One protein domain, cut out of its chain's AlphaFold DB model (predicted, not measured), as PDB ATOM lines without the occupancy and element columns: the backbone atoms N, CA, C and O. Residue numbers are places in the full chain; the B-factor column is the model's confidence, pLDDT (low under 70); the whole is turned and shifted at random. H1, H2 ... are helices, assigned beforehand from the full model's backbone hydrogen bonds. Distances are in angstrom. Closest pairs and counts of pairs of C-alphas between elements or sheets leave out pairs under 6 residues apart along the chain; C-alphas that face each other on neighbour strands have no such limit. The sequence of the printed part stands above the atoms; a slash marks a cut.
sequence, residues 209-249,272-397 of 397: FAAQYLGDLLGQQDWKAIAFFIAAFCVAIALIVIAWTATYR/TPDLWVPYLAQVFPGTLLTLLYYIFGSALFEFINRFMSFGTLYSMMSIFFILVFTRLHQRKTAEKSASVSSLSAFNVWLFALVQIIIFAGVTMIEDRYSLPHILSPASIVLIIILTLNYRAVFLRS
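AT A GLANCE: This is residues 209 to 249 and 272 to 397 of the 397 residues of an uncharacterized protein of Methylovirgula sp. 4M-Z18 (UniProt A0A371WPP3). Three long helices, H2, H6 and H5, lie side by side as one layer with H6 in the middle, and H3 and H7 slant over one face of it, H3 on H5 and H7 on H6 and H2, meeting near their first residues. H1 folds back from H2 beyond one edge of the layer, and H4 makes a corner with H3 beyond the other. The printed part has 167 residues with seven named helices, H1 to H7 in chain order, and no named strand; the class is all helix. The whole is only just compact, close to loose, with a radius of gyration of the C-alphas of 18.2 A and spans of 52 by 43 by 25 A.

HOW THE PARTS SIT: H1, residues 209 to 219, and H2, residues 223 to 247, form a helical hairpin at a shallow tilt of 34 degrees, only just short of steep; H2 touches H1 with residues 225 to 226 alone, and the closest C-alphas, of Leu 217 and Ile 226, are 6.8 A apart. H3, residues 276 to 296, touches H4, residues 298 to 307, only at the corner, and only just, with 3 pairs of C-alphas within 8 A; the closest are Tyr 293 and Leu 300, 6.2 A. H5, residues 310 to 336, touches H3 at a steep tilt of 45 degrees, closest at the C-alphas of Ala 281 and Phe 321, 4.9 A. H6, residues 343 to 369, forms a helical hairpin with H5 at a shallow tilt of 12 degrees, closest at the C-alphas of Ile 319 and Ile 356, 5.8 A. H6 also touches H2, opposite ways at 14 degrees, a shallow tilt, closest at the C-alphas of Thr 247 and Asn 347, 5.4 A. H7, residues 377 to 394, forms a helical hairpin with H6 at a steep tilt of 44 degrees, closest at the C-alphas of Phe 359 and Pro 377, 5.3 A. H7 touches H2 with residues 381 to 388 alone and H3 with residues 378 to 382 alone; the closest C-alphas are Ile 240 and Val 381, 7.1 A, and Pro 278 and Ala 378, 6.1 A. H2 and H5 are apart. In H1, H2 and H7 every O i to N i+4 pair is within hydrogen-bond range; in H3 15 of 17 are, in H4 5 of 6, and in H5 and H6 22 of 23 each.

IN THESE COORDINATES: H1 begins at C-alpha 209, (26.600, -28.749, 24.545). H2 is 36.1 A long from first to last C-alpha, H3 29.5 A, H5 38.7 A, H6 39.4 A and H7 25.8 A; H1 and H4 are 14.9 A each. H7 ends at C-alpha 394, (9.118, -44.536, 7.706).

THE WHOLE: The C-alphas of Gly 219 and Ser 339 are the farthest apart, 57.5 A. Residues 250 to 271 are not printed, and C-alphas 249 and 272 are 7.5 A apart across the cut. Of the links printed whole, none is long. Mean pLDDT of the printed part is 75.5; 43 residues are under 70, among them 209 to 219 and 333 to 345.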
ATOM      1  N   PHE A 209      25.195 -29.171  24.426       49.38
ATOM      2  CA  PHE A 209      26.600 -28.749  24.545       49.38
ATOM      3  C   PHE A 209      27.209 -28.181  23.249       49.38
ATOM      4  O   PHE A 209      28.038 -27.279  23.310       49.38
ATOM      5  N   ALA A 210      26.786 -28.640  22.064       53.88
ATOM      6  CA  ALA A 210      27.236 -28.040  20.800       53.88
ATOM      7  C   ALA A 210      26.641 -26.633  20.601       53.88
ATOM      8  O   ALA A 210      27.283 -25.754  20.032       53.88
ATOM      9  N   ALA A 211      25.423 -26.414  21.112       58.59
ATOM     10  CA  ALA A 211      24.785 -25.102  21.139       58.59
ATOM     11  C   ALA A 211      25.429 -24.166  22.176       58.59
ATOM     12  O   ALA A 211      25.570 -22.981  21.900       58.59
ATOM     13  N   GLN A 212      25.867 -24.692  23.326       59.12
ATOM     14  CA  GLN A 212      26.654 -23.932  24.307       59.12
ATOM     15  C   GLN A 212      27.984 -23.467  23.716       59.12
ATOM     16  O   GLN A 212      28.301 -22.292  23.822       59.12
ATOM     17  N   TYR A 213      28.693 -24.332  22.985       61.03
ATOM     18  CA  TYR A 213      29.934 -23.944  22.314       61.03
ATOM     19  C   TYR A 213      29.720 -22.891  21.209       61.03
ATOM     20  O   TYR A 213      30.489 -21.939  21.094       61.03
ATOM     21  N   LEU A 214      28.640 -23.008  20.424       63.09
ATOM     22  CA  LEU A 214      28.216 -21.933  19.517       63.09
ATOM     23  C   LEU A 214      27.919 -20.635  20.287       63.09
ATOM     24  O   LEU A 214      28.247 -19.561  19.796       63.09
ATOM     25  N   GLY A 215      27.343 -20.729  21.487       64.62
ATOM     26  CA  GLY A 215      27.144 -19.607  22.409       64.62
ATOM     27  C   GLY A 215      28.452 -18.969  22.885       64.62
ATOM     28  O   GLY A 215      28.567 -17.746  22.872       64.62
ATOM     29  N   ASP A 216      29.459 -19.774  23.221       66.50
ATOM     30  CA  ASP A 216      30.780 -19.294  23.642       66.50
ATOM     31  C   ASP A 216      31.523 -18.602  22.486       66.50
ATOM     32  O   ASP A 216      32.095 -17.525  22.661       66.50
ATOM     33  N   LEU A 217      31.453 -19.170  21.277       64.06
ATOM     34  CA  LEU A 217      31.951 -18.550  20.041       64.06
ATOM     35  C   LEU A 217      31.242 -17.227  19.725       64.06
ATOM     36  O   LEU A 217      31.890 -16.261  19.324       64.06
ATOM     37  N   LEU A 218      29.917 -17.176  19.912       67.31
ATOM     38  CA  LEU A 218      29.127 -15.950  19.767       67.31
ATOM     39  C   LEU A 218      29.572 -14.886  20.781       67.31
ATOM     40  O   LEU A 218      29.648 -13.711  20.428       67.31
ATOM     41  N   GLY A 219      29.931 -15.295  22.003       68.38
ATOM     42  CA  GLY A 219      30.498 -14.421  23.032       68.38
ATOM     43  C   GLY A 219      31.879 -13.858  22.675       68.38
ATOM     44  O   GLY A 219      32.172 -12.712  23.007       68.38
ATOM     45  N   GLN A 220      32.698 -14.617  21.942       72.44
ATOM     46  CA  GLN A 220      34.010 -14.175  21.440       72.44
ATOM     47  C   GLN A 220      33.925 -13.320  20.159       72.44
ATOM     48  O   GLN A 220      34.942 -12.805  19.702       72.44
ATOM     49  N   GLN A 221      32.726 -13.160  19.580       71.50
ATOM     50  CA  GLN A 221      32.456 -12.425  18.335       71.50
ATOM     51  C   GLN A 221      33.299 -12.856  17.116       71.50
ATOM     52  O   GLN A 221      33.426 -12.102  16.147       71.50
ATOM     53  N   ASP A 222      33.828 -14.083  17.094       77.25
ATOM     54  CA  ASP A 222      34.538 -14.600  15.921       77.25
ATOM     55  C   ASP A 222      33.547 -15.096  14.854       77.25
ATOM     56  O   ASP A 222      33.291 -16.289  14.665       77.25
ATOM     57  N   TRP A 223      32.964 -14.140  14.129       77.81
ATOM     58  CA  TRP A 223      31.965 -14.413  13.094       77.81
ATOM     59  C   TRP A 223      32.511 -15.273  11.947       77.81
ATOM     60  O   TRP A 223      31.753 -15.984  11.283       77.81
ATOM     61  N   LYS A 224      33.831 -15.239  11.715       79.31
ATOM     62  CA  LYS A 224      34.487 -16.058  10.687       79.31
ATOM     63  C   LYS A 224      34.530 -17.520  11.116       79.31
ATOM     64  O   LYS A 224      34.179 -18.382  10.311       79.31
ATOM     65  N   ALA A 225      34.897 -17.793  12.368       73.56
ATOM     66  CA  ALA A 225      34.883 -19.143  12.924       73.56
ATOM     67  C   ALA A 225      33.466 -19.739  12.929       73.56
ATOM     68  O   ALA A 225      33.273 -20.877  12.497       73.56
ATOM     69  N   ILE A 226      32.462 -18.948  13.323       76.44
ATOM     70  CA  ILE A 226      31.053 -19.371  13.329       76.44
ATOM     71  C   ILE A 226      30.570 -19.702  11.913       76.44
ATOM     72  O   ILE A 226      30.028 -20.786  11.680       76.44
ATOM     73  N   ALA A 227      30.784 -18.796  10.953       80.62
ATOM     74  CA  ALA A 227      30.368 -19.006   9.568       80.62
ATOM     75  C   ALA A 227      31.044 -20.242   8.956       80.62
ATOM     76  O   ALA A 227      30.388 -21.041   8.286       80.62
ATOM     77  N   PHE A 228      32.336 -20.433   9.231       81.19
ATOM     78  CA  PHE A 228      33.081 -21.603   8.786       81.19
ATOM     79  C   PHE A 228      32.550 -22.904   9.404       81.19
ATOM     80  O   PHE A 228      32.353 -23.877   8.678       81.19
ATOM     81  N   PHE A 229      32.256 -22.922  10.708       75.56
ATOM     82  CA  PHE A 229      31.712 -24.100  11.390       75.56
ATOM     83  C   PHE A 229      30.344 -24.508  10.827       75.56
ATOM     84  O   PHE A 229      30.125 -25.676  10.497       75.56
ATOM     85  N   ILE A 230      29.437 -23.540  10.646       80.25
ATOM     86  CA  ILE A 230      28.116 -23.778  10.048       80.25
ATOM     87  C   ILE A 230      28.266 -24.289   8.611       80.25
ATOM     88  O   ILE A 230      27.635 -25.281   8.242       80.25
ATOM     89  N   ALA A 231      29.126 -23.658   7.805       81.81
ATOM     90  CA  ALA A 231      29.375 -24.083   6.432       81.81
ATOM     91  C   ALA A 231      29.936 -25.514   6.367       81.81
ATOM     92  O   ALA A 231      29.421 -26.337   5.609       81.81
ATOM     93  N   ALA A 232      30.930 -25.842   7.197       78.44
ATOM     94  CA  ALA A 232      31.517 -27.178   7.269       78.44
ATOM     95  C   ALA A 232      30.479 -28.240   7.666       78.44
ATOM     96  O   ALA A 232      30.415 -29.307   7.050       78.44
ATOM     97  N   PHE A 233      29.615 -27.936   8.639       79.19
ATOM     98  CA  PHE A 233      28.537 -28.830   9.060       79.19
ATOM     99  C   PHE A 233      27.503 -29.060   7.946       79.19
ATOM    100  O   PHE A 233      27.124 -30.203   7.671       79.19
ATOM    101  N   CYS A 234      27.093 -27.998   7.246       82.62
ATOM    102  CA  CYS A 234      26.190 -28.086   6.098       82.62
ATOM    103  C   CYS A 234      26.789 -28.918   4.953       82.62
ATOM    104  O   CYS A 234      26.100 -29.772   4.392       82.62
ATOM    105  N   VAL A 235      28.071 -28.716   4.634       84.88
ATOM    106  CA  VAL A 235      28.783 -29.497   3.611       84.88
ATOM    107  C   VAL A 235      28.862 -30.971   4.010       84.88
ATOM    108  O   VAL A 235      28.569 -31.834   3.184       84.88
ATOM    109  N   ALA A 236      29.175 -31.282   5.271       81.12
ATOM    110  CA  ALA A 236      29.204 -32.661   5.759       81.12
ATOM    111  C   ALA A 236      27.839 -33.357   5.600       81.12
ATOM    112  O   ALA A 236      27.773 -34.475   5.082       81.12
ATOM    113  N   ILE A 237      26.741 -32.684   5.972       83.31
ATOM    114  CA  ILE A 237      25.378 -33.201   5.770       83.31
ATOM    115  C   ILE A 237      25.095 -33.427   4.284       83.31
ATOM    116  O   ILE A 237      24.621 -34.504   3.913       83.31
ATOM    117  N   ALA A 238      25.392 -32.441   3.435       84.19
ATOM    118  CA  ALA A 238      25.150 -32.526   2.000       84.19
ATOM    119  C   ALA A 238      25.895 -33.713   1.374       84.19
ATOM    120  O   ALA A 238      25.285 -34.511   0.663       84.19
ATOM    121  N   LEU A 239      27.181 -33.887   1.696       85.56
ATOM    122  CA  LEU A 239      27.986 -35.006   1.207       85.56
ATOM    123  C   LEU A 239      27.416 -36.360   1.643       85.56
ATOM    124  O   LEU A 239      27.315 -37.270   0.818       85.56
ATOM    125  N   ILE A 240      26.988 -36.500   2.905       84.19
ATOM    126  CA  ILE A 240      26.384 -37.752   3.388       84.19
ATOM    127  C   ILE A 240      25.059 -38.026   2.678       84.19
ATOM    128  O   ILE A 240      24.814 -39.161   2.277       84.19
ATOM    129  N   VAL A 241      24.207 -37.015   2.494       83.88
ATOM    130  CA  VAL A 241      22.916 -37.176   1.807       83.88
ATOM    131  C   VAL A 241      23.126 -37.560   0.342       83.88
ATOM    132  O   VAL A 241      22.455 -38.466  -0.151       83.88
ATOM    133  N   ILE A 242      24.080 -36.937  -0.353       83.94
ATOM    134  CA  ILE A 242      24.435 -37.286  -1.737       83.94
ATOM    135  C   ILE A 242      24.944 -38.731  -1.808       83.94
ATOM    136  O   ILE A 242      24.456 -39.523  -2.613       83.94
ATOM    137  N   ALA A 243      25.867 -39.125  -0.930       81.44
ATOM    138  CA  ALA A 243      26.389 -40.492  -0.922       81.44
ATOM    139  C   ALA A 243      25.318 -41.530  -0.536       81.44
ATOM    140  O   ALA A 243      25.273 -42.629  -1.097       81.44
ATOM    141  N   TRP A 244      24.414 -41.177   0.384       82.81
ATOM    142  CA  TRP A 244      23.278 -42.012   0.769       82.81
ATOM    143  C   TRP A 244      22.298 -42.180  -0.391       82.81
ATOM    144  O   TRP A 244      21.953 -43.310  -0.719       82.81
ATOM    145  N   THR A 245      21.895 -41.095  -1.058       77.88
ATOM    146  CA  THR A 245      20.968 -41.141  -2.206       77.88
ATOM    147  C   THR A 245      21.553 -41.897  -3.396       77.88
ATOM    148  O   THR A 245      20.828 -42.652  -4.038       77.88
ATOM    149  N   ALA A 246      22.860 -41.776  -3.651       74.94
ATOM    150  CA  ALA A 246      23.548 -42.552  -4.682       74.94
ATOM    151  C   ALA A 246      23.534 -44.065  -4.390       74.94
ATOM    152  O   ALA A 246      23.462 -44.882  -5.310       74.94
ATOM    153  N   THR A 247      23.591 -44.444  -3.109       69.25
ATOM    154  CA  THR A 247      23.661 -45.845  -2.664       69.25
ATOM    155  C   THR A 247      22.282 -46.471  -2.461       69.25
ATOM    156  O   THR A 247      22.093 -47.655  -2.748       69.25
ATOM    157  N   TYR A 248      21.317 -45.682  -1.992       68.69
ATOM    158  CA  TYR A 248      19.978 -46.134  -1.653       68.69
ATOM    159  C   TYR A 248      19.222 -46.593  -2.901       68.69
ATOM    160  O   TYR A 248      19.021 -45.842  -3.856       68.69
ATOM    161  N   ARG A 249      18.752 -47.841  -2.881       65.25
ATOM    162  CA  ARG A 249      17.887 -48.394  -3.929       65.25
ATOM    163  C   ARG A 249      16.569 -48.856  -3.309       65.25
ATOM    164  O   ARG A 249      16.575 -49.862  -2.595       65.25
ATOM    165  N   THR A 272      20.618 -50.509   1.977       59.34
ATOM    166  CA  THR A 272      20.841 -49.370   2.880       59.34
ATOM    167  C   THR A 272      22.330 -49.265   3.193       59.34
ATOM    168  O   THR A 272      22.968 -50.307   3.375       59.34
ATOM    169  N   PRO A 273      22.892 -48.049   3.309       64.75
ATOM    170  CA  PRO A 273      24.254 -47.877   3.795       64.75
ATOM    171  C   PRO A 273      24.437 -48.547   5.156       64.75
ATOM    172  O   PRO A 273      23.618 -48.376   6.064       64.75
ATOM    173  N   ASP A 274      25.497 -49.342   5.262       75.50
ATOM    174  CA  ASP A 274      25.821 -50.098   6.465       75.50
ATOM    175  C   ASP A 274      26.339 -49.155   7.558       75.50
ATOM    176  O   ASP A 274      27.296 -48.406   7.353       75.50
ATOM    177  N   LEU A 275      25.697 -49.199   8.726       82.06
ATOM    178  CA  LEU A 275      26.077 -48.415   9.902       82.06
ATOM    179  C   LEU A 275      27.347 -48.974  10.565       82.06
ATOM    180  O   LEU A 275      28.047 -48.239  11.258       82.06
ATOM    181  N   TRP A 276      27.688 -50.246  10.334       82.75
ATOM    182  CA  TRP A 276      28.846 -50.878  10.969       82.75
ATOM    183  C   TRP A 276      30.182 -50.348  10.461       82.75
ATOM    184  O   TRP A 276      31.103 -50.205  11.255       82.75
ATOM    185  N   VAL A 277      30.303 -50.017   9.173       83.56
ATOM    186  CA  VAL A 277      31.565 -49.523   8.589       83.56
ATOM    187  C   VAL A 277      32.053 -48.232   9.268       83.56
ATOM    188  O   VAL A 277      33.156 -48.253   9.818       83.56
ATOM    189  N   PRO A 278      31.266 -47.133   9.308       83.38
ATOM    190  CA  PRO A 278      31.701 -45.906   9.979       83.38
ATOM    191  C   PRO A 278      31.896 -46.089  11.490       83.38
ATOM    192  O   PRO A 278      32.780 -45.467  12.071       83.38
ATOM    193  N   TYR A 279      31.098 -46.951  12.125       85.94
ATOM    194  CA  TYR A 279      31.208 -47.227  13.555       85.94
ATOM    195  C   TYR A 279      32.492 -47.992  13.916       85.94
ATOM    196  O   TYR A 279      33.262 -47.554  14.770       85.94
ATOM    197  N   LEU A 280      32.767 -49.116  13.247       86.69
ATOM    198  CA  LEU A 280      33.959 -49.927  13.509       86.69
ATOM    199  C   LEU A 280      35.231 -49.145  13.186       86.69
ATOM    200  O   LEU A 280      36.196 -49.222  13.941       86.69
ATOM    201  N   ALA A 281      35.220 -48.338  12.122       85.75
ATOM    202  CA  ALA A 281      36.367 -47.516  11.766       85.75
ATOM    203  C   ALA A 281      36.725 -46.451  12.816       85.75
ATOM    204  O   ALA A 281      37.869 -46.014  12.856       85.75
ATOM    205  N   GLN A 282      35.784 -46.071  13.684       81.00
ATOM    206  CA  GLN A 282      36.026 -45.185  14.823       81.00
ATOM    207  C   GLN A 282      36.501 -45.956  16.061       81.00
ATOM    208  O   GLN A 282      37.474 -45.582  16.716       81.00
ATOM    209  N   VAL A 283      35.798 -47.034  16.413       83.31
ATOM    210  CA  VAL A 283      36.036 -47.752  17.673       83.31
ATOM    211  C   VAL A 283      37.368 -48.501  17.657       83.31
ATOM    212  O   VAL A 283      38.059 -48.546  18.675       83.31
ATOM    213  N   PHE A 284      37.764 -49.056  16.511       86.25
ATOM    214  CA  PHE A 284      39.001 -49.829  16.373       86.25
ATOM    215  C   PHE A 284      40.272 -49.037  16.688       86.25
ATOM    216  O   PHE A 284      41.025 -49.475  17.558       86.25
ATOM    217  N   PRO A 285      40.527 -47.879  16.050       85.56
ATOM    218  CA  PRO A 285      41.676 -47.046  16.389       85.56
ATOM    219  C   PRO A 285      41.745 -46.708  17.877       85.56
ATOM    220  O   PRO A 285      42.786 -46.887  18.501       85.56
ATOM    221  N   GLY A 286      40.626 -46.259  18.459       81.94
ATOM    222  CA  GLY A 286      40.586 -45.814  19.851       81.94
ATOM    223  C   GLY A 286      40.862 -46.950  20.831       81.94
ATOM    224  O   GLY A 286      41.677 -46.803  21.741       81.94
ATOM    225  N   THR A 287      40.227 -48.105  20.623       83.19
ATOM    226  CA  THR A 287      40.445 -49.296  21.459       83.19
ATOM    227  C   THR A 287      41.858 -49.849  21.313       83.19
ATOM    228  O   THR A 287      42.469 -50.187  22.323       83.19
ATOM    229  N   LEU A 288      42.408 -49.879  20.096       86.31
ATOM    230  CA  LEU A 288      43.777 -50.324  19.848       86.31
ATOM    231  C   LEU A 288      44.797 -49.403  20.525       86.31
ATOM    232  O   LEU A 288      45.659 -49.886  21.250       86.31
ATOM    233  N   LEU A 289      44.672 -48.084  20.359       82.81
ATOM    234  CA  LEU A 289      45.562 -47.121  21.012       82.81
ATOM    235  C   LEU A 289      45.447 -47.171  22.539       82.81
ATOM    236  O   LEU A 289      46.457 -47.123  23.233       82.81
ATOM    237  N   THR A 290      44.231 -47.329  23.065       80.38
ATOM    238  CA  THR A 290      44.000 -47.480  24.509       80.38
ATOM    239  C   THR A 290      44.636 -48.764  25.042       80.38
ATOM    240  O   THR A 290      45.272 -48.753  26.091       80.38
ATOM    241  N   LEU A 291      44.505 -49.878  24.316       82.56
ATOM    242  CA  LEU A 291      45.130 -51.148  24.675       82.56
ATOM    243  C   LEU A 291      46.658 -51.042  24.662       82.56
ATOM    244  O   LEU A 291      47.304 -51.492  25.604       82.56
ATOM    245  N   LEU A 292      47.236 -50.399  23.645       84.38
ATOM    246  CA  LEU A 292      48.674 -50.143  23.601       84.38
ATOM    247  C   LEU A 292      49.114 -49.264  24.779       84.38
ATOM    248  O   LEU A 292      50.123 -49.561  25.411       84.38
ATOM    249  N   TYR A 293      48.339 -48.236  25.129       79.75
ATOM    250  CA  TYR A 293      48.618 -47.402  26.299       79.75
ATOM    251  C   TYR A 293      48.586 -48.204  27.607       79.75
ATOM    252  O   TYR A 293      49.437 -48.001  28.465       79.75
ATOM    253  N   TYR A 294      47.675 -49.169  27.757       78.62
ATOM    254  CA  TYR A 294      47.672 -50.054  28.927       78.62
ATOM    255  C   TYR A 294      48.888 -50.989  28.991       78.62
ATOM    256  O   TYR A 294      49.336 -51.311  30.088       78.62
ATOM    257  N   ILE A 295      49.419 -51.425  27.845       85.56
ATOM    258  CA  ILE A 295      50.583 -52.325  27.781       85.56
ATOM    259  C   ILE A 295      51.891 -51.563  28.028       85.56
ATOM    260  O   ILE A 295      52.756 -52.042  28.754       85.56
ATOM    261  N   PHE A 296      52.041 -50.387  27.417       84.88
ATOM    262  CA  PHE A 296      53.303 -49.640  27.372       84.88
ATOM    263  C   PHE A 296      53.329 -48.400  28.282       84.88
ATOM    264  O   PHE A 296      54.368 -47.755  28.420       84.88
ATOM    265  N   GLY A 297      52.207 -48.051  28.912       82.38
ATOM    266  CA  GLY A 297      52.087 -46.908  29.817       82.38
ATOM    267  C   GLY A 297      52.291 -45.550  29.136       82.38
ATOM    268  O   GLY A 297      52.069 -45.374  27.935       82.38
ATOM    269  N   SER A 298      52.742 -44.564  29.920       79.69
ATOM    270  CA  SER A 298      53.012 -43.198  29.447       79.69
ATOM    271  C   SER A 298      54.163 -43.113  28.441       79.69
ATOM    272  O   SER A 298      54.159 -42.207  27.612       79.69
ATOM    273  N   ALA A 299      55.088 -44.079  28.442       84.00
ATOM    274  CA  ALA A 299      56.205 -44.125  27.498       84.00
ATOM    275  C   ALA A 299      55.727 -44.189  26.040       84.00
ATOM    276  O   ALA A 299      56.325 -43.573  25.162       84.00
ATOM    277  N   LEU A 300      54.610 -44.877  25.778       80.62
ATOM    278  CA  LEU A 300      53.995 -44.890  24.453       80.62
ATOM    279  C   LEU A 300      53.459 -43.514  24.063       80.62
ATOM    280  O   LEU A 300      53.621 -43.097  22.921       80.62
ATOM    281  N   PHE A 301      52.810 -42.816  24.995       76.62
ATOM    282  CA  PHE A 301      52.260 -41.489  24.734       76.62
ATOM    283  C   PHE A 301      53.374 -40.485  24.419       76.62
ATOM    284  O   PHE A 301      53.277 -39.751  23.439       76.62
ATOM    285  N   GLU A 302      54.459 -40.506  25.193       82.62
ATOM    286  CA  GLU A 302      55.650 -39.686  24.942       82.62
ATOM    287  C   GLU A 302      56.326 -40.049  23.615       82.62
ATOM    288  O   GLU A 302      56.675 -39.165  22.832       82.62
ATOM    289  N   PHE A 303      56.454 -41.345  23.321       84.50
ATOM    290  CA  PHE A 303      57.010 -41.823  22.060       84.50
ATOM    291  C   PHE A 303      56.185 -41.363  20.854       84.50
ATOM    292  O   PHE A 303      56.753 -40.848  19.895       84.50
ATOM    293  N   ILE A 304      54.858 -41.513  20.899       82.50
ATOM    294  CA  ILE A 304      53.962 -41.082  19.818       82.50
ATOM    295  C   ILE A 304      54.082 -39.570  19.621       82.50
ATOM    296  O   ILE A 304      54.371 -39.129  18.509       82.50
ATOM    297  N   ASN A 305      53.954 -38.793  20.702       82.00
ATOM    298  CA  ASN A 305      53.990 -37.330  20.649       82.00
ATOM    299  C   ASN A 305      55.335 -36.756  20.191       82.00
ATOM    300  O   ASN A 305      55.378 -35.609  19.752       82.00
ATOM    301  N   ARG A 306      56.422 -37.538  20.229       85.38
ATOM    302  CA  ARG A 306      57.706 -37.149  19.629       85.38
ATOM    303  C   ARG A 306      57.634 -37.026  18.105       85.38
ATOM    304  O   ARG A 306      58.368 -36.224  17.534       85.38
ATOM    305  N   PHE A 307      56.794 -37.826  17.452       86.00
ATOM    306  CA  PHE A 307      56.662 -37.843  15.993       86.00
ATOM    307  C   PHE A 307      55.407 -37.122  15.512       86.00
ATOM    308  O   PHE A 307      55.443 -36.444  14.488       86.00
ATOM    309  N   MET A 308      54.289 -37.288  16.218       83.19
ATOM    310  CA  MET A 308      52.999 -36.736  15.821       83.19
ATOM    311  C   MET A 308      52.043 -36.647  17.005       83.19
ATOM    312  O   MET A 308      52.150 -37.422  17.949       83.19
ATOM    313  N   SER A 309      51.052 -35.759  16.935       79.31
ATOM    314  CA  SER A 309      50.029 -35.717  17.978       79.31
ATOM    315  C   SER A 309      49.215 -37.019  17.994       79.31
ATOM    316  O   SER A 309      48.954 -37.643  16.957       79.31
ATOM    317  N   PHE A 310      48.768 -37.419  19.184       74.44
ATOM    318  CA  PHE A 310      47.886 -38.576  19.347       74.44
ATOM    319  C   PHE A 310      46.590 -38.449  18.520       74.44
ATOM    320  O   PHE A 310      46.102 -39.442  17.978       74.44
ATOM    321  N   GLY A 311      46.067 -37.227  18.363       74.38
ATOM    322  CA  GLY A 311      44.904 -36.937  17.519       74.38
ATOM    323  C   GLY A 311      45.162 -37.217  16.037       74.38
ATOM    324  O   GLY A 311      44.351 -37.877  15.382       74.38
ATOM    325  N   THR A 312      46.328 -36.814  15.519       79.31
ATOM    326  CA  THR A 312      46.727 -37.103  14.133       79.31
ATOM    327  C   THR A 312      46.935 -38.601  13.905       79.31
ATOM    328  O   THR A 312      46.509 -39.137  12.883       79.31
ATOM    329  N   LEU A 313      47.541 -39.321  14.857       83.31
ATOM    330  CA  LEU A 313      47.681 -40.777  14.742       83.31
ATOM    331  C   LEU A 313      46.309 -41.466  14.713       83.31
ATOM    332  O   LEU A 313      46.051 -42.319  13.862       83.31
ATOM    333  N   TYR A 314      45.408 -41.063  15.609       82.31
ATOM    334  CA  TYR A 314      44.044 -41.578  15.660       82.31
ATOM    335  C   TYR A 314      43.279 -41.327  14.351       82.31
ATOM    336  O   TYR A 314      42.595 -42.231  13.859       82.31
ATOM    337  N   SER A 315      43.408 -40.140  13.748       81.19
ATOM    338  CA  SER A 315      42.742 -39.813  12.482       81.19
ATOM    339  C   SER A 315      43.293 -40.639  11.316       81.19
ATOM    340  O   SER A 315      42.513 -41.209  10.550       81.19
ATOM    341  N   MET A 316      44.615 -40.811  11.234       85.56
ATOM    342  CA  MET A 316      45.257 -41.655  10.221       85.56
ATOM    343  C   MET A 316      44.833 -43.119  10.339       85.56
ATOM    344  O   MET A 316      44.479 -43.748   9.338       85.56
ATOM    345  N   MET A 317      44.806 -43.657  11.561       88.06
ATOM    346  CA  MET A 317      44.302 -45.007  11.810       88.06
ATOM    347  C   MET A 317      42.823 -45.125  11.437       88.06
ATOM    348  O   MET A 317      42.436 -46.102  10.802       88.06
ATOM    349  N   SER A 318      42.000 -44.127  11.768       86.06
ATOM    350  CA  SER A 318      40.577 -44.114  11.407       86.06
ATOM    351  C   SER A 318      40.385 -44.176   9.891       86.06
ATOM    352  O   SER A 318      39.640 -45.022   9.405       86.06
ATOM    353  N   ILE A 319      41.116 -43.357   9.125       88.12
ATOM    354  CA  ILE A 319      41.098 -43.379   7.653       88.12
ATOM    355  C   ILE A 319      41.512 -44.756   7.124       88.12
ATOM    356  O   ILE A 319      40.833 -45.319   6.262       88.12
ATOM    357  N   PHE A 320      42.581 -45.337   7.668       90.88
ATOM    358  CA  PHE A 320      43.017 -46.682   7.302       90.88
ATOM    359  C   PHE A 320      41.921 -47.731   7.548       90.88
ATOM    360  O   PHE A 320      41.602 -48.519   6.655       90.88
ATOM    361  N   PHE A 321      41.284 -47.719   8.721       90.12
ATOM    362  CA  PHE A 321      40.213 -48.661   9.038       90.12
ATOM    363  C   PHE A 321      38.939 -48.422   8.217       90.12
ATOM    364  O   PHE A 321      38.282 -49.403   7.864       90.12
ATOM    365  N   ILE A 322      38.619 -47.179   7.824       88.31
ATOM    366  CA  ILE A 322      37.536 -46.898   6.861       88.31
ATOM    367  C   ILE A 322      37.794 -47.677   5.566       88.31
ATOM    368  O   ILE A 322      36.907 -48.392   5.094       88.31
ATOM    369  N   LEU A 323      39.010 -47.605   5.012       90.12
ATOM    370  CA  LEU A 323      39.370 -48.311   3.776       90.12
ATOM    371  C   LEU A 323      39.278 -49.835   3.942       90.12
ATOM    372  O   LEU A 323      38.715 -50.525   3.085       90.12
ATOM    373  N   VAL A 324      39.794 -50.367   5.056       89.44
ATOM    374  CA  VAL A 324      39.766 -51.807   5.359       89.44
ATOM    375  C   VAL A 324      38.329 -52.314   5.482       89.44
ATOM    376  O   VAL A 324      37.949 -53.249   4.772       89.44
ATOM    377  N   PHE A 325      37.506 -51.694   6.331       86.88
ATOM    378  CA  PHE A 325      36.130 -52.140   6.559       86.88
ATOM    379  C   PHE A 325      35.241 -51.943   5.336       86.88
ATOM    380  O   PHE A 325      34.426 -52.815   5.037       86.88
ATOM    381  N   THR A 326      35.450 -50.876   4.563       86.31
ATOM    382  CA  THR A 326      34.767 -50.674   3.276       86.31
ATOM    383  C   THR A 326      35.082 -51.810   2.304       86.31
ATOM    384  O   THR A 326      34.176 -52.398   1.708       86.31
ATOM    385  N   ARG A 327      36.361 -52.183   2.173       85.62
ATOM    386  CA  ARG A 327      36.786 -53.279   1.290       85.62
ATOM    387  C   ARG A 327      36.212 -54.623   1.736       85.62
ATOM    388  O   ARG A 327      35.796 -55.425   0.898       85.62
ATOM    389  N   LEU A 328      36.169 -54.880   3.041       82.44
ATOM    390  CA  LEU A 328      35.570 -56.098   3.580       82.44
ATOM    391  C   LEU A 328      34.049 -56.138   3.368       82.44
ATOM    392  O   LEU A 328      33.517 -57.161   2.931       82.44
ATOM    393  N   HIS A 329      33.363 -55.014   3.585       79.00
ATOM    394  CA  HIS A 329      31.938 -54.875   3.303       79.00
ATOM    395  C   HIS A 329      31.643 -55.119   1.815       79.00
ATOM    396  O   HIS A 329      30.727 -55.866   1.474       79.00
ATOM    397  N   GLN A 330      32.466 -54.582   0.910       76.94
ATOM    398  CA  GLN A 330      32.341 -54.835  -0.524       76.94
ATOM    399  C   GLN A 330      32.466 -56.330  -0.856       76.94
ATOM    400  O   GLN A 330      31.645 -56.849  -1.609       76.94
ATOM    401  N   ARG A 331      33.447 -57.043  -0.280       75.25
ATOM    402  CA  ARG A 331      33.607 -58.500  -0.470       75.25
ATOM    403  C   ARG A 331      32.375 -59.270   0.013       75.25
ATOM    404  O   ARG A 331      31.872 -60.146  -0.694       75.25
ATOM    405  N   LYS A 332      31.840 -58.893   1.179       71.00
ATOM    406  CA  LYS A 332      30.603 -59.460   1.737       71.00
ATOM    407  C   LYS A 332      29.414 -59.249   0.792       71.00
ATOM    408  O   LYS A 332      28.646 -60.177   0.544       71.00
ATOM    409  N   THR A 333      29.276 -58.061   0.222       65.38
ATOM    410  CA  THR A 333      28.165 -57.734  -0.682       65.38
ATOM    411  C   THR A 333      28.321 -58.388  -2.061       65.38
ATOM    412  O   THR A 333      27.340 -58.898  -2.600       65.38
ATOM    413  N   ALA A 334      29.542 -58.462  -2.598       63.84
ATOM    414  CA  ALA A 334      29.834 -59.049  -3.909       63.84
ATOM    415  C   ALA A 334      29.486 -60.544  -3.982       63.84
ATOM    416  O   ALA A 334      28.824 -60.983  -4.917       63.84
ATOM    417  N   GLU A 335      29.845 -61.325  -2.961       60.72
ATOM    418  CA  GLU A 335      29.513 -62.757  -2.910       60.72
ATOM    419  C   GLU A 335      28.010 -63.027  -2.722       60.72
ATOM    420  O   GLU A 335      27.507 -64.058  -3.158       60.72
ATOM    421  N   LYS A 336      27.269 -62.109  -2.079       57.78
ATOM    422  CA  LYS A 336      25.811 -62.235  -1.897       57.78
ATOM    423  C   LYS A 336      25.038 -61.916  -3.186       57.78
ATOM    424  O   LYS A 336      23.886 -62.315  -3.320       57.78
ATOM    425  N   SER A 337      25.659 -61.190  -4.118       52.09
ATOM    426  CA  SER A 337      25.018 -60.637  -5.310       52.09
ATOM    427  C   SER A 337      25.885 -60.848  -6.555       52.09
ATOM    428  O   SER A 337      26.363 -59.891  -7.166       52.09
ATOM    429  N   ALA A 338      26.030 -62.105  -6.983       51.12
ATOM    430  CA  ALA A 338      26.749 -62.481  -8.206       51.12
ATOM    431  C   ALA A 338      26.143 -61.906  -9.516       51.12
ATOM    432  O   ALA A 338      26.721 -62.091 -10.580       51.12
ATOM    433  N   SER A 339      25.009 -61.188  -9.466       45.91
ATOM    434  CA  SER A 339      24.308 -60.645 -10.644       45.91
ATOM    435  C   SER A 339      24.221 -59.109 -10.725       45.91
ATOM    436  O   SER A 339      23.510 -58.598 -11.587       45.91
ATOM    437  N   VAL A 340      24.887 -58.343  -9.843       49.84
ATOM    438  CA  VAL A 340      24.841 -56.856  -9.841       49.84
ATOM    439  C   VAL A 340      26.257 -56.292  -9.643       49.84
ATOM    440  O   VAL A 340      26.618 -55.824  -8.563       49.84
ATOM    441  N   SER A 341      27.102 -56.419 -10.668       52.06
ATOM    442  CA  SER A 341      28.562 -56.512 -10.499       52.06
ATOM    443  C   SER A 341      29.411 -55.266 -10.807       52.06
ATOM    444  O   SER A 341      30.629 -55.391 -10.827       52.06
ATOM    445  N   SER A 342      28.870 -54.053 -10.972       47.97
ATOM    446  CA  SER A 342      29.748 -52.870 -11.169       47.97
ATOM    447  C   SER A 342      29.305 -51.588 -10.464       47.97
ATOM    448  O   SER A 342      30.120 -50.948  -9.801       47.97
ATOM    449  N   LEU A 343      28.014 -51.237 -10.492       48.78
ATOM    450  CA  LEU A 343      27.536 -50.021  -9.813       48.78
ATOM    451  C   LEU A 343      27.536 -50.113  -8.272       48.78
ATOM    452  O   LEU A 343      27.476 -49.086  -7.603       48.78
ATOM    453  N   SER A 344      27.595 -51.313  -7.688       63.47
ATOM    454  CA  SER A 344      27.615 -51.492  -6.226       63.47
ATOM    455  C   SER A 344      28.970 -51.129  -5.608       63.47
ATOM    456  O   SER A 344      29.010 -50.586  -4.509       63.47
ATOM    457  N   ALA A 345      30.073 -51.375  -6.322       69.62
ATOM    458  CA  ALA A 345      31.418 -51.073  -5.845       69.62
ATOM    459  C   ALA A 345      31.665 -49.561  -5.775       69.62
ATOM    460  O   ALA A 345      32.099 -49.063  -4.741       69.62
ATOM    461  N   PHE A 346      31.338 -48.836  -6.848       76.12
ATOM    462  CA  PHE A 346      31.532 -47.387  -6.915       76.12
ATOM    463  C   PHE A 346      30.805 -46.657  -5.780       76.12
ATOM    464  O   PHE A 346      31.414 -45.856  -5.082       76.12
ATOM    465  N   ASN A 347      29.537 -46.995  -5.530       76.44
ATOM    466  CA  ASN A 347      28.741 -46.371  -4.471       76.44
ATOM    467  C   ASN A 347      29.318 -46.616  -3.066       76.44
ATOM    468  O   ASN A 347      29.352 -45.706  -2.241       76.44
ATOM    469  N   VAL A 348      29.817 -47.828  -2.799       77.56
ATOM    470  CA  VAL A 348      30.453 -48.174  -1.518       77.56
ATOM    471  C   VAL A 348      31.743 -47.368  -1.309       77.56
ATOM    472  O   VAL A 348      31.971 -46.840  -0.222       77.56
ATOM    473  N   TRP A 349      32.556 -47.208  -2.356       83.81
ATOM    474  CA  TRP A 349      33.780 -46.401  -2.297       83.81
ATOM    475  C   TRP A 349      33.512 -44.894  -2.246       83.81
ATOM    476  O   TRP A 349      34.224 -44.183  -1.541       83.81
ATOM    477  N   LEU A 350      32.464 -44.405  -2.914       83.25
ATOM    478  CA  LEU A 350      31.998 -43.022  -2.792       83.25
ATOM    479  C   LEU A 350      31.625 -42.704  -1.339       83.25
ATOM    480  O   LEU A 350      31.988 -41.655  -0.813       83.25
ATOM    481  N   PHE A 351      30.948 -43.638  -0.670       80.31
ATOM    482  CA  PHE A 351      30.588 -43.500   0.734       80.31
ATOM    483  C   PHE A 351      31.816 -43.441   1.648       80.31
ATOM    484  O   PHE A 351      31.895 -42.584   2.526       80.31
ATOM    485  N   ALA A 352      32.803 -44.307   1.408       85.06
ATOM    486  CA  ALA A 352      34.069 -44.293   2.136       85.06
ATOM    487  C   ALA A 352      34.846 -42.987   1.928       85.06
ATOM    488  O   ALA A 352      35.382 -42.431   2.881       85.06
ATOM    489  N   LEU A 353      34.857 -42.456   0.704       88.25
ATOM    490  CA  LEU A 353      35.490 -41.177   0.392       88.25
ATOM    491  C   LEU A 353      34.835 -40.031   1.172       88.25
ATOM    492  O   LEU A 353      35.539 -39.237   1.792       88.25
ATOM    493  N   VAL A 354      33.500 -39.978   1.218       86.56
ATOM    494  CA  VAL A 354      32.777 -38.988   2.032       86.56
ATOM    495  C   VAL A 354      33.117 -39.121   3.517       86.56
ATOM    496  O   VAL A 354      33.337 -38.111   4.182       86.56
ATOM    497  N   GLN A 355      33.222 -40.345   4.042       85.06
ATOM    498  CA  GLN A 355      33.639 -40.561   5.431       85.06
ATOM    499  C   GLN A 355      35.049 -40.034   5.695       85.06
ATOM    500  O   GLN A 355      35.257 -39.355   6.696       85.06
ATOM    501  N   ILE A 356      36.000 -40.292   4.795       87.38
ATOM    502  CA  ILE A 356      37.380 -39.806   4.919       87.38
ATOM    503  C   ILE A 356      37.419 -38.275   4.920       87.38
ATOM    504  O   ILE A 356      38.082 -37.697   5.779       87.38
ATOM    505  N   ILE A 357      36.672 -37.620   4.021       86.94
ATOM    506  CA  ILE A 357      36.577 -36.151   3.977       86.94
ATOM    507  C   ILE A 357      36.055 -35.601   5.306       86.94
ATOM    508  O   ILE A 357      36.610 -34.641   5.831       86.94
ATOM    509  N   ILE A 358      35.008 -36.210   5.868       83.31
ATOM    510  CA  ILE A 358      34.409 -35.741   7.122       83.31
ATOM    511  C   ILE A 358      35.349 -35.976   8.303       83.31
ATOM    512  O   ILE A 358      35.511 -35.083   9.128       83.31
ATOM    513  N   PHE A 359      35.994 -37.140   8.381       80.62
ATOM    514  CA  PHE A 359      36.958 -37.426   9.442       80.62
ATOM    515  C   PHE A 359      38.144 -36.464   9.395       80.62
ATOM    516  O   PHE A 359      38.431 -35.831  10.404       80.62
ATOM    517  N   ALA A 360      38.778 -36.305   8.229       81.19
ATOM    518  CA  ALA A 360      39.892 -35.378   8.062       81.19
ATOM    519  C   ALA A 360      39.460 -33.934   8.363       81.19
ATOM    520  O   ALA A 360      40.097 -33.250   9.163       81.19
ATOM    521  N   GLY A 361      38.332 -33.501   7.793       79.19
ATOM    522  CA  GLY A 361      37.794 -32.156   7.976       79.19
ATOM    523  C   GLY A 361      37.517 -31.828   9.439       79.19
ATOM    524  O   GLY A 361      38.018 -30.827   9.934       79.19
ATOM    525  N   VAL A 362      36.788 -32.683  10.161       76.38
ATOM    526  CA  VAL A 362      36.484 -32.447  11.581       76.38
ATOM    527  C   VAL A 362      37.758 -32.408  12.418       76.38
ATOM    528  O   VAL A 362      37.903 -31.494  13.217       76.38
ATOM    529  N   THR A 363      38.716 -33.313  12.191       74.94
ATOM    530  CA  THR A 363      39.976 -33.300  12.957       74.94
ATOM    531  C   THR A 363      40.784 -32.022  12.735       74.94
ATOM    532  O   THR A 363      41.291 -31.448  13.689       74.94
ATOM    533  N   MET A 364      40.820 -31.499  11.504       74.56
ATOM    534  CA  MET A 364      41.479 -30.219  11.222       74.56
ATOM    535  C   MET A 364      40.780 -29.039  11.908       74.56
ATOM    536  O   MET A 364      41.442 -28.089  12.319       74.56
ATOM    537  N   ILE A 365      39.449 -29.082  12.026       73.81
ATOM    538  CA  ILE A 365      38.668 -28.057  12.730       73.81
ATOM    539  C   ILE A 365      38.931 -28.135  14.238       73.81
ATOM    540  O   ILE A 365      39.168 -27.102  14.861       73.81
ATOM    541  N   GLU A 366      38.915 -29.341  14.810       71.38
ATOM    542  CA  GLU A 366      39.194 -29.576  16.230       71.38
ATOM    543  C   GLU A 366      40.597 -29.081  16.607       71.38
ATOM    544  O   GLU A 366      40.723 -28.306  17.555       71.38
ATOM    545  N   ASP A 367      41.617 -29.418  15.810       70.94
ATOM    546  CA  ASP A 367      42.999 -28.974  16.026       70.94
ATOM    547  C   ASP A 367      43.149 -27.449  15.872       70.94
ATOM    548  O   ASP A 367      43.865 -26.803  16.638       70.94
ATOM    549  N   ARG A 368      42.466 -26.839  14.891       72.62
ATOM    550  CA  ARG A 368      42.589 -25.398  14.611       72.62
ATOM    551  C   ARG A 368      41.934 -24.521  15.676       72.62
ATOM    552  O   ARG A 368      42.461 -23.449  15.965       72.62
ATOM    553  N   TYR A 369      40.791 -24.946  16.206       67.69
ATOM    554  CA  TYR A 369      39.985 -24.159  17.146       67.69
ATOM    555  C   TYR A 369      40.041 -24.690  18.586       67.69
ATOM    556  O   TYR A 369      39.320 -24.183  19.442       67.69
ATOM    557  N   SER A 370      40.902 -25.682  18.865       65.75
ATOM    558  CA  SER A 370      41.025 -26.340  20.177       65.75
ATOM    559  C   SER A 370      39.667 -26.783  20.728       65.75
ATOM    560  O   SER A 370      39.352 -26.588  21.904       65.75
ATOM    561  N   LEU A 371      38.828 -27.334  19.845       60.53
ATOM    562  CA  LEU A 371      37.479 -27.733  20.217       60.53
ATOM    563  C   LEU A 371      37.541 -28.903  21.196       60.53
ATOM    564  O   LEU A 371      38.240 -29.882  20.923       60.53
ATOM    565  N   PRO A 372      36.766 -28.885  22.292       55.09
ATOM    566  CA  PRO A 372      36.506 -30.119  23.016       55.09
ATOM    567  C   PRO A 372      35.868 -31.127  22.043       55.09
ATOM    568  O   PRO A 372      34.997 -30.752  21.256       55.09
ATOM    569  N   HIS A 373      36.284 -32.402  22.097       57.47
ATOM    570  CA  HIS A 373      35.812 -33.516  21.246       57.47
ATOM    571  C   HIS A 373      34.325 -33.890  21.483       57.47
ATOM    572  O   HIS A 373      33.968 -35.053  21.685       57.47
ATOM    573  N   ILE A 374      33.430 -32.902  21.513       51.12
ATOM    574  CA  ILE A 374      32.006 -33.035  21.836       51.12
ATOM    575  C   ILE A 374      31.276 -33.795  20.718       51.12
ATOM    576  O   ILE A 374      30.355 -34.564  20.995       51.12
ATOM    577  N   LEU A 375      31.691 -33.617  19.458       58.84
ATOM    578  CA  LEU A 375      31.077 -34.240  18.283       58.84
ATOM    579  C   LEU A 375      32.119 -35.002  17.467       58.84
ATOM    580  O   LEU A 375      32.604 -34.524  16.446       58.84
ATOM    581  N   SER A 376      32.414 -36.235  17.882       68.50
ATOM    582  CA  SER A 376      33.281 -37.117  17.098       68.50
ATOM    583  C   SER A 376      32.775 -37.236  15.645       68.50
ATOM    584  O   SER A 376      31.570 -37.451  15.454       68.50
ATOM    585  N   PRO A 377      33.645 -37.172  14.617       71.88
ATOM    586  CA  PRO A 377      33.239 -37.206  13.205       71.88
ATOM    587  C   PRO A 377      32.356 -38.407  12.851       71.88
ATOM    588  O   PRO A 377      31.390 -38.297  12.097       71.88
ATOM    589  N   ALA A 378      32.633 -39.554  13.462       70.50
ATOM    590  CA  ALA A 378      31.844 -40.765  13.298       70.50
ATOM    591  C   ALA A 378      30.403 -40.608  13.797       70.50
ATOM    592  O   ALA A 378      29.472 -41.079  13.150       70.50
ATOM    593  N   SER A 379      30.205 -39.919  14.927       74.06
ATOM    594  CA  SER A 379      28.874 -39.695  15.493       74.06
ATOM    595  C   SER A 379      28.004 -38.868  14.547       74.06
ATOM    596  O   SER A 379      26.837 -39.200  14.358       74.06
ATOM    597  N   ILE A 380      28.585 -37.869  13.872       77.06
ATOM    598  CA  ILE A 380      27.906 -37.057  12.853       77.06
ATOM    599  C   ILE A 380      27.455 -37.949  11.694       77.06
ATOM    600  O   ILE A 380      26.269 -37.984  11.362       77.06
ATOM    601  N   VAL A 381      28.389 -38.722  11.129       79.06
ATOM    602  CA  VAL A 381      28.120 -39.655  10.027       79.06
ATOM    603  C   VAL A 381      27.012 -40.637  10.406       79.06
ATOM    604  O   VAL A 381      26.023 -40.773   9.690       79.06
ATOM    605  N   LEU A 382      27.134 -41.282  11.562       78.25
ATOM    606  CA  LEU A 382      26.206 -42.304  12.031       78.25
ATOM    607  C   LEU A 382      24.818 -41.743  12.322       78.25
ATOM    608  O   LEU A 382      23.837 -42.347  11.903       78.25
ATOM    609  N   ILE A 383      24.713 -40.575  12.964       78.75
ATOM    610  CA  ILE A 383      23.429 -39.913  13.232       78.75
ATOM    611  C   ILE A 383      22.707 -39.579  11.924       78.75
ATOM    612  O   ILE A 383      21.500 -39.805  11.813       78.75
ATOM    613  N   ILE A 384      23.423 -39.051  10.931       80.56
ATOM    614  CA  ILE A 384      22.815 -38.674   9.652       80.56
ATOM    615  C   ILE A 384      22.364 -39.929   8.900       80.56
ATOM    616  O   ILE A 384      21.217 -39.990   8.460       80.56
ATOM    617  N   ILE A 385      23.204 -40.968   8.823       78.56
ATOM    618  CA  ILE A 385      22.835 -42.247   8.193       78.56
ATOM    619  C   ILE A 385      21.643 -42.878   8.900       78.56
ATOM    620  O   ILE A 385      20.720 -43.345   8.238       78.56
ATOM    621  N   LEU A 386      21.642 -42.878  10.234       80.56
ATOM    622  CA  LEU A 386      20.543 -43.398  11.031       80.56
ATOM    623  C   LEU A 386      19.255 -42.649  10.687       80.56
ATOM    624  O   LEU A 386      18.263 -43.272  10.332       80.56
ATOM    625  N   THR A 387      19.287 -41.319  10.680       80.44
ATOM    626  CA  THR A 387      18.126 -40.489  10.333       80.44
ATOM    627  C   THR A 387      17.603 -40.798   8.925       80.44
ATOM    628  O   THR A 387      16.399 -40.968   8.729       80.44
ATOM    629  N   LEU A 388      18.497 -40.938   7.941       77.88
ATOM    630  CA  LEU A 388      18.135 -41.254   6.556       77.88
ATOM    631  C   LEU A 388      17.581 -42.682   6.404       77.88
ATOM    632  O   LEU A 388      16.578 -42.886   5.718       77.88
ATOM    633  N   ASN A 389      18.175 -43.663   7.087       76.44
ATOM    634  CA  ASN A 389      17.694 -45.046   7.101       76.44
ATOM    635  C   ASN A 389      16.304 -45.139   7.743       76.44
ATOM    636  O   ASN A 389      15.415 -45.797   7.206       76.44
ATOM    637  N   TYR A 390      16.083 -44.431   8.849       73.44
ATOM    638  CA  TYR A 390      14.781 -44.378   9.507       73.44
ATOM    639  C   TYR A 390      13.739 -43.697   8.635       73.44
ATOM    640  O   TYR A 390      12.635 -44.215   8.515       73.44
ATOM    641  N   ARG A 391      14.092 -42.610   7.941       70.56
ATOM    642  CA  ARG A 391      13.210 -41.995   6.944       70.56
ATOM    643  C   ARG A 391      12.792 -42.996   5.861       70.56
ATOM    644  O   ARG A 391      11.620 -43.041   5.500       70.56
ATOM    645  N   ALA A 392      13.720 -43.804   5.351       65.25
ATOM    646  CA  ALA A 392      13.410 -44.816   4.341       65.25
ATOM    647  C   ALA A 392      12.474 -45.919   4.863       65.25
ATOM    648  O   ALA A 392      11.599 -46.368   4.124       65.25
ATOM    649  N   VAL A 393      12.623 -46.324   6.129       63.75
ATOM    650  CA  VAL A 393      11.697 -47.245   6.810       63.75
ATOM    651  C   VAL A 393      10.328 -46.589   7.018       63.75
ATOM    652  O   VAL A 393       9.299 -47.219   6.793       63.75
ATOM    653  N   PHE A 394      10.313 -45.309   7.384       59.84
ATOM    654  CA  PHE A 394       9.118 -44.536   7.706       59.84
ATOM    655  C   PHE A 394       8.250 -44.219   6.482       59.84
ATOM    656  O   PHE A 394       7.031 -44.252   6.564       59.84
ATOM    657  N   LEU A 395       8.857 -44.007   5.310       58.06
ATOM    658  CA  LEU A 395       8.134 -43.855   4.040       58.06
ATOM    659  C   LEU A 395       7.463 -45.160   3.552       58.06
ATOM    660  O   LEU A 395       6.783 -45.141   2.527       58.06
ATOM    661  N   ARG A 396       7.672 -46.298   4.231       55.62
ATOM    662  CA  ARG A 396       7.124 -47.613   3.843       55.62
ATOM    663  C   ARG A 396       6.009 -48.134   4.744       55.62
ATOM    664  O   ARG A 396       5.286 -49.027   4.298       55.62
ATOM    665  N   SER A 397       5.941 -47.677   5.994       47.41
ATOM    666  CA  SER A 397       4.901 -48.042   6.969       47.41
ATOM    667  C   SER A 397       3.655 -47.194   6.786       47.41
ATOM    668  O   SER A 397       2.545 -47.756   6.899       47.41
TER     669      SER A 397